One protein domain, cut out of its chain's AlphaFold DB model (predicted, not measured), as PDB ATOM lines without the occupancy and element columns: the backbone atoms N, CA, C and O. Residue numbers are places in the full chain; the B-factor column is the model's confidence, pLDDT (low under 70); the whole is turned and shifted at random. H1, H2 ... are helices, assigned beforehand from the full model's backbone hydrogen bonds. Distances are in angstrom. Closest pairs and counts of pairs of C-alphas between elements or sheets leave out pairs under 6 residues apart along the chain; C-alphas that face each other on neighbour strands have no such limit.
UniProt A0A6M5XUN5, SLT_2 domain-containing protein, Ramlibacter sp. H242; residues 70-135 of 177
ATOM      1  N   PRO A  70      30.672 -24.523 -21.475       87.31
ATOM      2  CA  PRO A  70      31.544 -25.296 -22.352       87.31
ATOM      3  C   PRO A  70      32.439 -26.227 -21.526       87.31
ATOM      4  O   PRO A  70      33.210 -25.773 -20.673       87.31
ATOM      5  N   VAL A  71      32.346 -27.537 -21.775       89.06
ATOM      6  CA  VAL A  71      33.041 -28.564 -20.980       89.06
ATOM      7  C   VAL A  71      34.552 -28.389 -21.061       89.06
ATOM      8  O   VAL A  71      35.243 -28.534 -20.054       89.06
ATOM      9  N   LEU A  72      35.069 -28.011 -22.235       89.44
ATOM     10  CA  LEU A  72      36.495 -27.753 -22.422       89.44
ATOM     11  C   LEU A  72      36.991 -26.606 -21.527       89.44
ATOM     12  O   LEU A  72      37.997 -26.761 -20.834       89.44
ATOM     13  N   ASP A  73      36.269 -25.482 -21.490       85.38
ATOM     14  CA  ASP A  73      36.627 -24.326 -20.658       85.38
ATOM     15  C   ASP A  73      36.588 -24.673 -19.166       85.38
ATOM     16  O   ASP A  73      37.499 -24.306 -18.413       85.38
ATOM     17  N   ALA A  74      35.555 -25.401 -18.732       86.25
ATOM     18  CA  ALA A  74      35.419 -25.844 -17.349       86.25
ATOM     19  C   ALA A  74      36.547 -26.807 -16.946       86.25
ATOM     20  O   ALA A  74      37.181 -26.615 -15.906       86.25
ATOM     21  N   ALA A  75      36.841 -27.807 -17.782       89.31
ATOM     22  CA  ALA A  75      37.878 -28.800 -17.516       89.31
ATOM     23  C   ALA A  75      39.277 -28.167 -17.466       89.31
ATOM     24  O   ALA A  75      40.035 -28.433 -16.531       89.31
ATOM     25  N   LEU A  76      39.604 -27.271 -18.407       89.56
ATOM     26  CA  LEU A  76      40.872 -26.533 -18.402       89.56
ATOM     27  C   LEU A  76      40.993 -25.608 -17.188       89.56
ATOM     28  O   LEU A  76      42.049 -25.547 -16.557       89.56
ATOM     29  N   SER A  77      39.907 -24.925 -16.818       85.81
ATOM     30  CA  SER A  77      39.887 -24.073 -15.626       85.81
ATOM     31  C   SER A  77      40.150 -24.888 -14.360       85.81
ATOM     32  O   SER A  77      40.978 -24.491 -13.543       85.81
ATOM     33  N   LEU A  78      39.516 -26.055 -14.214       86.56
ATOM     34  CA  LEU A  78      39.748 -26.952 -13.080       86.56
ATOM     35  C   LEU A  78      41.175 -27.507 -13.066       86.56
ATOM     36  O   LEU A  78      41.795 -27.521 -12.006       86.56
ATOM     37  N   ALA A  79      41.716 -27.921 -14.212       88.25
ATOM     38  CA  ALA A  79      43.095 -28.401 -14.322       88.25
ATOM     39  C   ALA A  79      44.135 -27.326 -13.957       88.25
ATOM     40  O   ALA A  79      45.194 -27.648 -13.424       88.25
ATOM     41  N   CYS A  80      43.824 -26.058 -14.239       83.25
ATOM     42  CA  CYS A  80      44.682 -24.910 -13.955       83.25
ATOM     43  C   CYS A  80      44.583 -24.442 -12.493       83.25
ATOM     44  O   CYS A  80      45.580 -24.044 -11.897       83.25
ATOM     45  N   LEU A  81      43.378 -24.464 -11.911       83.56
ATOM     46  CA  LEU A  81      43.094 -23.836 -10.616       83.56
ATOM     47  C   LEU A  81      43.138 -24.794  -9.429       83.56
ATOM     48  O   LEU A  81      43.354 -24.336  -8.306       83.56
ATOM     49  N   ARG A  82      42.874 -26.087  -9.644       81.12
ATOM     50  CA  ARG A  82      42.839 -27.077  -8.565       81.12
ATOM     51  C   ARG A  82      44.227 -27.695  -8.398       81.12
ATOM     52  O   ARG A  82      44.736 -28.258  -9.368       81.12
ATOM     53  N   PRO A  83      44.816 -27.642  -7.189       77.06
ATOM     54  CA  PRO A  83      45.994 -28.438  -6.869       77.06
ATOM     55  C   PRO A  83      45.747 -29.920  -7.175       77.06
ATOM     56  O   PRO A  83      44.607 -30.384  -7.114       77.06
ATOM     57  N   CYS A  84      46.815 -30.653  -7.484       80.31
ATOM     58  CA  CYS A  84      46.795 -32.106  -7.655       80.31
ATOM     59  C   CYS A  84      47.370 -32.753  -6.381       80.31
ATOM     60  O   CYS A  84      48.573 -32.995  -6.338       80.31
ATOM     61  N   PRO A  85      46.572 -32.975  -5.323       72.56
ATOM     62  CA  PRO A  85      47.091 -33.479  -4.053       72.56
ATOM     63  C   PRO A  85      47.217 -35.007  -3.999       72.56
ATOM     64  O   PRO A  85      47.495 -35.526  -2.926       72.56
ATOM     65  N   SER A  86      46.940 -35.738  -5.088       77.31
ATOM     66  CA  SER A  86      46.840 -37.201  -5.012       77.31
ATOM     67  C   SER A  86      48.184 -37.822  -4.605       77.31
ATOM     68  O   SER A  86      49.183 -37.541  -5.275       77.31
ATOM     69  N   PRO A  87      48.219 -38.674  -3.561       75.25
ATOM     70  CA  PRO A  87      49.430 -39.374  -3.126       75.25
ATOM     71  C   PRO A  87      50.048 -40.235  -4.233       75.25
ATOM     72  O   PRO A  87      51.265 -40.331  -4.338       75.25
ATOM     73  N   ASP A  88      49.203 -40.792  -5.101       83.75
ATOM     74  CA  ASP A  88      49.599 -41.737  -6.150       83.75
ATOM     75  C   ASP A  88      50.066 -41.036  -7.441       83.75
ATOM     76  O   ASP A  88      50.224 -41.662  -8.488       83.75
ATOM     77  N   GLY A  89      50.230 -39.707  -7.410       75.62
ATOM     78  CA  GLY A  89      50.638 -38.900  -8.566       75.62
ATOM     79  C   GLY A  89      49.537 -38.658  -9.606       75.62
ATOM     80  O   GLY A  89      49.770 -37.958 -10.595       75.62
ATOM     81  N   THR A  90      48.326 -39.182  -9.392       83.00
ATOM     82  CA  THR A  90      47.176 -38.944 -10.275       83.00
ATOM     83  C   THR A  90      46.658 -37.513 -10.165       83.00
ATOM     84  O   THR A  90      46.774 -36.838  -9.138       83.00
ATOM     85  N   CYS A  91      46.065 -37.003 -11.245       87.31
ATOM     86  CA  CYS A  91      45.448 -35.685 -11.198       87.31
ATOM     87  C   CYS A  91      44.154 -35.658 -11.996       87.31
ATOM     88  O   CYS A  91      44.112 -35.256 -13.160       87.31
ATOM     89  N   ALA A  92      43.068 -35.994 -11.305       86.44
ATOM     90  CA  ALA A  92      41.741 -36.109 -11.890       86.44
ATOM     91  C   ALA A  92      41.245 -34.821 -12.583       86.44
ATOM     92  O   ALA A  92      40.388 -34.884 -13.460       86.44
ATOM     93  N   SER A  93      41.720 -33.626 -12.201       87.69
ATOM     94  CA  SER A  93      41.381 -32.385 -12.918       87.69
ATOM     95  C   SER A  93      42.086 -32.299 -14.277       87.69
ATOM     96  O   SER A  93      41.456 -31.940 -15.269       87.69
ATOM     97  N   ARG A  94      43.363 -32.700 -14.349       89.12
ATOM     98  CA  ARG A  94      44.136 -32.778 -15.600       89.12
ATOM     99  C   ARG A  94      43.640 -33.899 -16.507       89.12
ATOM    100  O   ARG A  94      43.484 -33.682 -17.701       89.12
ATOM    101  N   GLU A  95      43.330 -35.064 -15.947       90.69
ATOM    102  CA  GLU A  95      42.778 -36.201 -16.695       90.69
ATOM    103  C   GLU A  95      41.462 -35.840 -17.391       90.69
ATOM    104  O   GLU A  95      41.294 -36.126 -18.575       90.69
ATOM    105  N   ARG A  96      40.564 -35.115 -16.706       89.38
ATOM    106  CA  ARG A  96      39.327 -34.595 -17.313       89.38
ATOM    107  C   ARG A  96      39.601 -33.620 -18.460       89.38
ATOM    108  O   ARG A  96      38.926 -33.692 -19.483       89.38
ATOM    109  N   ALA A  97      40.597 -32.743 -18.325       91.38
ATOM    110  CA  ALA A  97      40.994 -31.845 -19.410       91.38
ATOM    111  C   ALA A  97      41.538 -32.617 -20.624       91.38
ATOM    112  O   ALA A  97      41.130 -32.344 -21.753       91.38
ATOM    113  N   TYR A  98      42.386 -33.627 -20.406       93.50
ATOM    114  CA  TYR A  98      42.876 -34.484 -21.489       93.50
ATOM    115  C   TYR A  98      41.752 -35.271 -22.162       93.50
ATOM    116  O   TYR A  98      41.713 -35.340 -23.390       93.50
ATOM    117  N   ALA A  99      40.816 -35.824 -21.390       93.75
ATOM    118  CA  ALA A  99      39.655 -36.519 -21.934       93.75
ATOM    119  C   ALA A  99      38.801 -35.589 -22.812       93.75
ATOM    120  O   ALA A  99      38.461 -35.958 -23.935       93.75
ATOM    121  N   ALA A 100      38.529 -34.362 -22.353       92.44
ATOM    122  CA  ALA A 100      37.770 -33.374 -23.120       92.44
ATOM    123  C   ALA A 100      38.446 -33.035 -24.460       92.44
ATOM    124  O   ALA A 100      37.793 -33.036 -25.503       92.44
ATOM    125  N   VAL A 101      39.766 -32.816 -24.451       94.12
ATOM    126  CA  VAL A 101      40.539 -32.563 -25.677       94.12
ATOM    127  C   VAL A 101      40.500 -33.769 -26.616       94.12
ATOM    128  O   VAL A 101      40.314 -33.597 -27.819       94.12
ATOM    129  N   ARG A 102      40.637 -34.993 -26.092       95.00
ATOM    130  CA  ARG A 102      40.588 -36.216 -26.909       95.00
ATOM    131  C   ARG A 102      39.231 -36.414 -27.573       95.00
ATOM    132  O   ARG A 102      39.198 -36.732 -28.754       95.00
ATOM    133  N   LEU A 103      38.131 -36.175 -26.861       94.69
ATOM    134  CA  LEU A 103      36.784 -36.295 -27.427       94.69
ATOM    135  C   LEU A 103      36.550 -35.319 -28.587       94.69
ATOM    136  O   LEU A 103      35.958 -35.709 -29.594       94.69
ATOM    137  N   ILE A 104      37.046 -34.082 -28.471       93.75
ATOM    138  CA  ILE A 104      36.981 -33.087 -29.550       93.75
ATOM    139  C   ILE A 104      37.866 -33.510 -30.727       93.75
ATOM    140  O   ILE A 104      37.407 -33.544 -31.866       93.75
ATOM    141  N   ARG A 105      39.129 -33.864 -30.457       94.44
ATOM    142  CA  ARG A 105      40.099 -34.275 -31.484       94.44
ATOM    143  C   ARG A 105      39.606 -35.477 -32.286       94.44
ATOM    144  O   ARG A 105      39.740 -35.492 -33.503       94.44
ATOM    145  N   ASP A 106      39.036 -36.465 -31.606       94.56
ATOM    146  CA  ASP A 106      38.550 -37.703 -32.217       94.56
ATOM    147  C   ASP A 106      37.167 -37.513 -32.886       94.56
ATOM    148  O   ASP A 106      36.546 -38.487 -33.309       94.56
ATOM    149  N   GLY A 107      36.655 -36.275 -32.957       91.88
ATOM    150  CA  GLY A 107      35.393 -35.929 -33.616       91.88
ATOM    151  C   GLY A 107      34.145 -36.486 -32.926       91.88
ATOM    152  O   GLY A 107      33.068 -36.498 -33.519       91.88
ATOM    153  N   ARG A 108      34.268 -36.959 -31.679       93.38
ATOM    154  CA  ARG A 108      33.154 -37.548 -30.917       93.38
ATOM    155  C   ARG A 108      32.146 -36.497 -30.464       93.38
ATOM    156  O   ARG A 108      30.977 -36.820 -30.288       93.38
ATOM    157  N   VAL A 109      32.600 -35.257 -30.278       91.50
ATOM    158  CA  VAL A 109      31.776 -34.098 -29.915       91.50
ATOM    159  C   VAL A 109      32.258 -32.859 -30.667       91.50
ATOM    160  O   VAL A 109      33.456 -32.701 -30.905       91.50
ATOM    161  N   ARG A 110      31.334 -31.962 -31.023       89.00
ATOM    162  CA  ARG A 110      31.685 -30.646 -31.578       89.00
ATOM    163  C   ARG A 110      31.955 -29.663 -30.434       89.00
ATOM    164  O   ARG A 110      31.185 -29.678 -29.473       89.00
ATOM    165  N   PRO A 111      32.989 -28.807 -30.511       83.81
ATOM    166  CA  PRO A 111      33.307 -27.847 -29.452       83.81
ATOM    167  C   PRO A 111      32.119 -26.975 -29.031       83.81
ATOM    168  O   PRO A 111      31.939 -26.708 -27.847       83.81
ATOM    169  N   GLU A 112      31.287 -26.565 -29.989       83.31
ATOM    170  CA  GLU A 112      30.176 -25.631 -29.787       83.31
ATOM    171  C   GLU A 112      28.994 -26.279 -29.060       83.31
ATOM    172  O   GLU A 112      28.270 -25.607 -28.331       83.31
ATOM    173  N   SER A 113      28.805 -27.588 -29.244       84.44
ATOM    174  CA  SER A 113      27.743 -28.360 -28.595       84.44
ATOM    175  C   SER A 113      28.237 -29.133 -27.373       84.44
ATOM    176  O   SER A 113      27.448 -29.830 -26.737       84.44
ATOM    177  N   PHE A 114      29.532 -29.059 -27.044       89.00
ATOM    178  CA  PHE A 114      30.107 -29.775 -25.910       89.00
ATOM    179  C   PHE A 114      29.925 -28.974 -24.619       89.00
ATOM    180  O   PHE A 114      30.852 -28.349 -24.093       89.00
ATOM    181  N   VAL A 115      28.688 -28.982 -24.133       86.75
ATOM    182  CA  VAL A 115      28.253 -28.283 -22.923       86.75
ATOM    183  C   VAL A 115      27.933 -29.261 -21.799       86.75
ATOM    184  O   VAL A 115      27.624 -30.426 -22.037       86.75
ATOM    185  N   GLY A 116      28.045 -28.784 -20.563       81.25
ATOM    186  CA  GLY A 116      27.681 -29.548 -19.379       81.25
ATOM    187  C   GLY A 116      27.332 -28.657 -18.196       81.25
ATOM    188  O   GLY A 116      27.283 -27.420 -18.295       81.25
ATOM    189  N   SER A 117      27.089 -29.302 -17.060       71.75
ATOM    190  CA  SER A 117      27.063 -28.639 -15.764       71.75
ATOM    191  C   SER A 117      28.508 -28.342 -15.350       71.75
ATOM    192  O   SER A 117      29.402 -29.184 -15.422       71.75
ATOM    193  N   GLY A 118      28.781 -27.097 -14.987       61.00
ATOM    194  CA  GLY A 118      30.114 -26.656 -14.593       61.00
ATOM    195  C   GLY A 118      30.026 -25.616 -13.484       61.00
ATOM    196  O   GLY A 118      28.942 -25.085 -13.224       61.00
ATOM    197  N   PRO A 119      31.147 -25.290 -12.825       52.25
ATOM    198  CA  PRO A 119      31.168 -24.158 -11.915       52.25
ATOM    199  C   PRO A 119      30.864 -22.874 -12.706       52.25
ATOM    200  O   PRO A 119      31.268 -22.764 -13.870       52.25
ATOM    201  N   PRO A 120      30.158 -21.896 -12.110       47.78
ATOM    202  CA  PRO A 120      29.796 -20.664 -12.796       47.78
ATOM    203  C   PRO A 120      31.045 -19.997 -13.381       47.78
ATOM    204  O   PRO A 120      32.136 -20.113 -12.809       47.78
ATOM    205  N   PRO A 121      30.915 -19.256 -14.495       49.53
ATOM    206  CA  PRO A 121      32.056 -18.654 -15.168       49.53
ATOM    207  C   PRO A 121      32.920 -17.819 -14.219       49.53
ATOM    208  O   PRO A 121      34.120 -17.744 -14.436       49.53
ATOM    209  N   SER A 122      32.377 -17.233 -13.148       50.81
ATOM    210  CA  SER A 122      33.121 -16.477 -12.126       50.81
ATOM    211  C   SER A 122      34.216 -17.270 -11.393       50.81
ATOM    212  O   SER A 122      35.173 -16.658 -10.929       50.81
ATOM    213  N   ALA A 123      34.148 -18.604 -11.342       50.56
ATOM    214  CA  ALA A 123      35.171 -19.438 -10.703       50.56
ATOM    215  C   ALA A 123      36.502 -19.491 -11.487       50.56
ATOM    216  O   ALA A 123      37.527 -19.908 -10.949       50.56
ATOM    217  N   ALA A 124      36.521 -19.046 -12.751       51.16
ATOM    218  CA  ALA A 124      37.730 -18.997 -13.567       51.16
ATOM    219  C   ALA A 124      38.503 -17.679 -13.358       51.16
ATOM    220  O   ALA A 124      38.088 -16.628 -13.869       51.16
ATOM    221  N   ARG A 125      39.658 -17.730 -12.665       53.44
ATOM    222  CA  ARG A 125      40.617 -16.604 -12.599       53.44
ATOM    223  C   ARG A 125      41.029 -16.181 -14.018       53.44
ATOM    224  O   ARG A 125      41.173 -17.026 -14.906       53.44
ATOM    225  N   SER A 126      41.261 -14.884 -14.223       56.28
ATOM    226  CA  SER A 126      41.590 -14.272 -15.524       56.28
ATOM    227  C   SER A 126      42.742 -14.964 -16.268       56.28
ATOM    228  O   SER A 126      42.661 -15.131 -17.483       56.28
ATOM    229  N   SER A 127      43.766 -15.435 -15.549       57.41
ATOM    230  CA  SER A 127      44.907 -16.161 -16.129       57.41
ATOM    231  C   SER A 127      44.491 -17.484 -16.798       57.41
ATOM    232  O   SER A 127      44.749 -17.694 -17.983       57.41
ATOM    233  N   CYS A 128      43.734 -18.335 -16.098       60.81
ATOM    234  CA  CYS A 128      43.284 -19.624 -16.637       60.81
ATOM    235  C   CYS A 128      42.202 -19.462 -17.723       60.81
ATOM    236  O   CYS A 128      42.186 -20.210 -18.698       60.81
ATOM    237  N   ARG A 129      41.336 -18.441 -17.609       53.72
ATOM    238  CA  ARG A 129      40.332 -18.116 -18.641       53.72
ATOM    239  C   ARG A 129      40.969 -17.609 -19.938       53.72
ATOM    240  O   ARG A 129      40.478 -17.895 -21.025       53.72
ATOM    241  N   THR A 130      42.057 -16.845 -19.835       53.19
ATOM    242  CA  THR A 130      42.804 -16.368 -21.010       53.19
ATOM    243  C   THR A 130      43.513 -17.524 -21.700       53.19
ATOM    244  O   THR A 130      43.543 -17.551 -22.926       53.19
ATOM    245  N   ALA A 131      44.021 -18.498 -20.934       50.19
ATOM    246  CA  ALA A 131      44.562 -19.725 -21.501       50.19
ATOM    247  C   ALA A 131      43.500 -20.437 -22.348       50.19
ATOM    248  O   ALA A 131      43.769 -20.653 -23.520       50.19
ATOM    249  N   SER A 132      42.290 -20.689 -21.825       54.12
ATOM    250  CA  SER A 132      41.227 -21.388 -22.573       54.12
ATOM    251  C   SER A 132      40.741 -20.621 -23.813       54.12
ATOM    252  O   SER A 132      40.632 -21.202 -24.887       54.12
ATOM    253  N   ARG A 133      40.563 -19.294 -23.724       54.22
ATOM    254  CA  ARG A 133      40.116 -18.447 -24.852       54.22
ATOM    255  C   ARG A 133      41.177 -18.193 -25.922       54.22
ATOM    256  O   ARG A 133      40.826 -17.856 -27.052       54.22
ATOM    257  N   ARG A 134      42.464 -18.322 -25.583       48.47
ATOM    258  CA  ARG A 134      43.570 -18.220 -26.547       48.47
ATOM    259  C   ARG A 134      43.623 -19.443 -27.471       48.47
ATOM    260  O   ARG A 134      44.120 -19.311 -28.584       48.47
ATOM    261  N   TRP A 135      43.027 -20.573 -27.073       46.66
ATOM    262  CA  TRP A 135      42.743 -21.709 -27.956       46.66
ATOM    263  C   TRP A 135      41.548 -21.399 -28.860       46.66
ATOM    264  O   TRP A 135      40.482 -22.007 -28.770       46.66
TER     265      TRP A 135
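AT A GLANCE: This is residues 70 to 135 of the 177 residues of the protein "SLT_2 domain-containing protein" of Ramlibacter sp. H242 (UniProt A0A6M5XUN5). H2, the longest helix, and H1 make a helical hairpin, and H3 packs on the other side of H1, which places H1 in the middle of the three. The loop from H1 to H2 sticks out at one end with residues 85 to 90, while a long stretch, residues 106 to 125, arcs round H1 from the end of H2 to the start of H3. The printed part has 66 residues, with three named helices in the order H1, H2, H3 and no named strand; the class is all helix. The whole is compact, with a radius of gyration of the C-alphas of 12.0 A, and spans 34 by 26 by 22 A.

IN THESE COORDINATES: H2 holds residues 92 to 105, Ala 92 to Arg 105, and is 19.7 A long from first to last C-alpha; C-alpha 92 is at (41.741, -36.109, -11.890) and C-alpha 105 at (40.099, -34.275, -31.484). H1 holds residues 71 to 81, is 15.2 A long and begins with C-alpha 71 at (33.041, -28.564, -20.980). H3 holds residues 126 to 134, is 11.9 A long and ends with C-alpha 134 at (43.570, -18.220, -26.547).

HOW THE PARTS SIT: H2 and H1 touch, with 17 pairs of C-alphas within 8 A; the closest C-alphas are those of Ala 79 and Ser 93, 4.6 A apart. They form a helical hairpin and run opposite ways at a shallow tilt of 32 degrees, only just short of steep. Their centres are 9.3 A apart. H1 also touches H3, with 10 pairs of C-alphas within 8 A; the closest are those of Ser 77 and Cys 128, 5.7 A apart. These two helices run opposite ways at a steep tilt of 39 degrees, with their centres 9.6 A apart. H2 and H3 are apart. In H1, H2 and H3 every pair of backbone O of residue i and N of residue i+4 is within hydrogen-bond range.

THE WHOLE: The two C-alphas farthest apart are those of Pro 87 and Glu 112, at 35.6 A; the first and last printed C-alphas, of Pro 70 and Trp 135, are 13.0 A apart. The printed part has no cut. The link from H1 to H2 is short, with 10 residues, and residues 85 to 90 in it stand free. The link from H2 to H3 is long, with 20 residues, whose C-alphas lie 10 to 17 A from the mean of the C-alphas. The mean pLDDT of the printed part is 77.5; residues 118 to 135 are under 70, and the mean of H3 is 54.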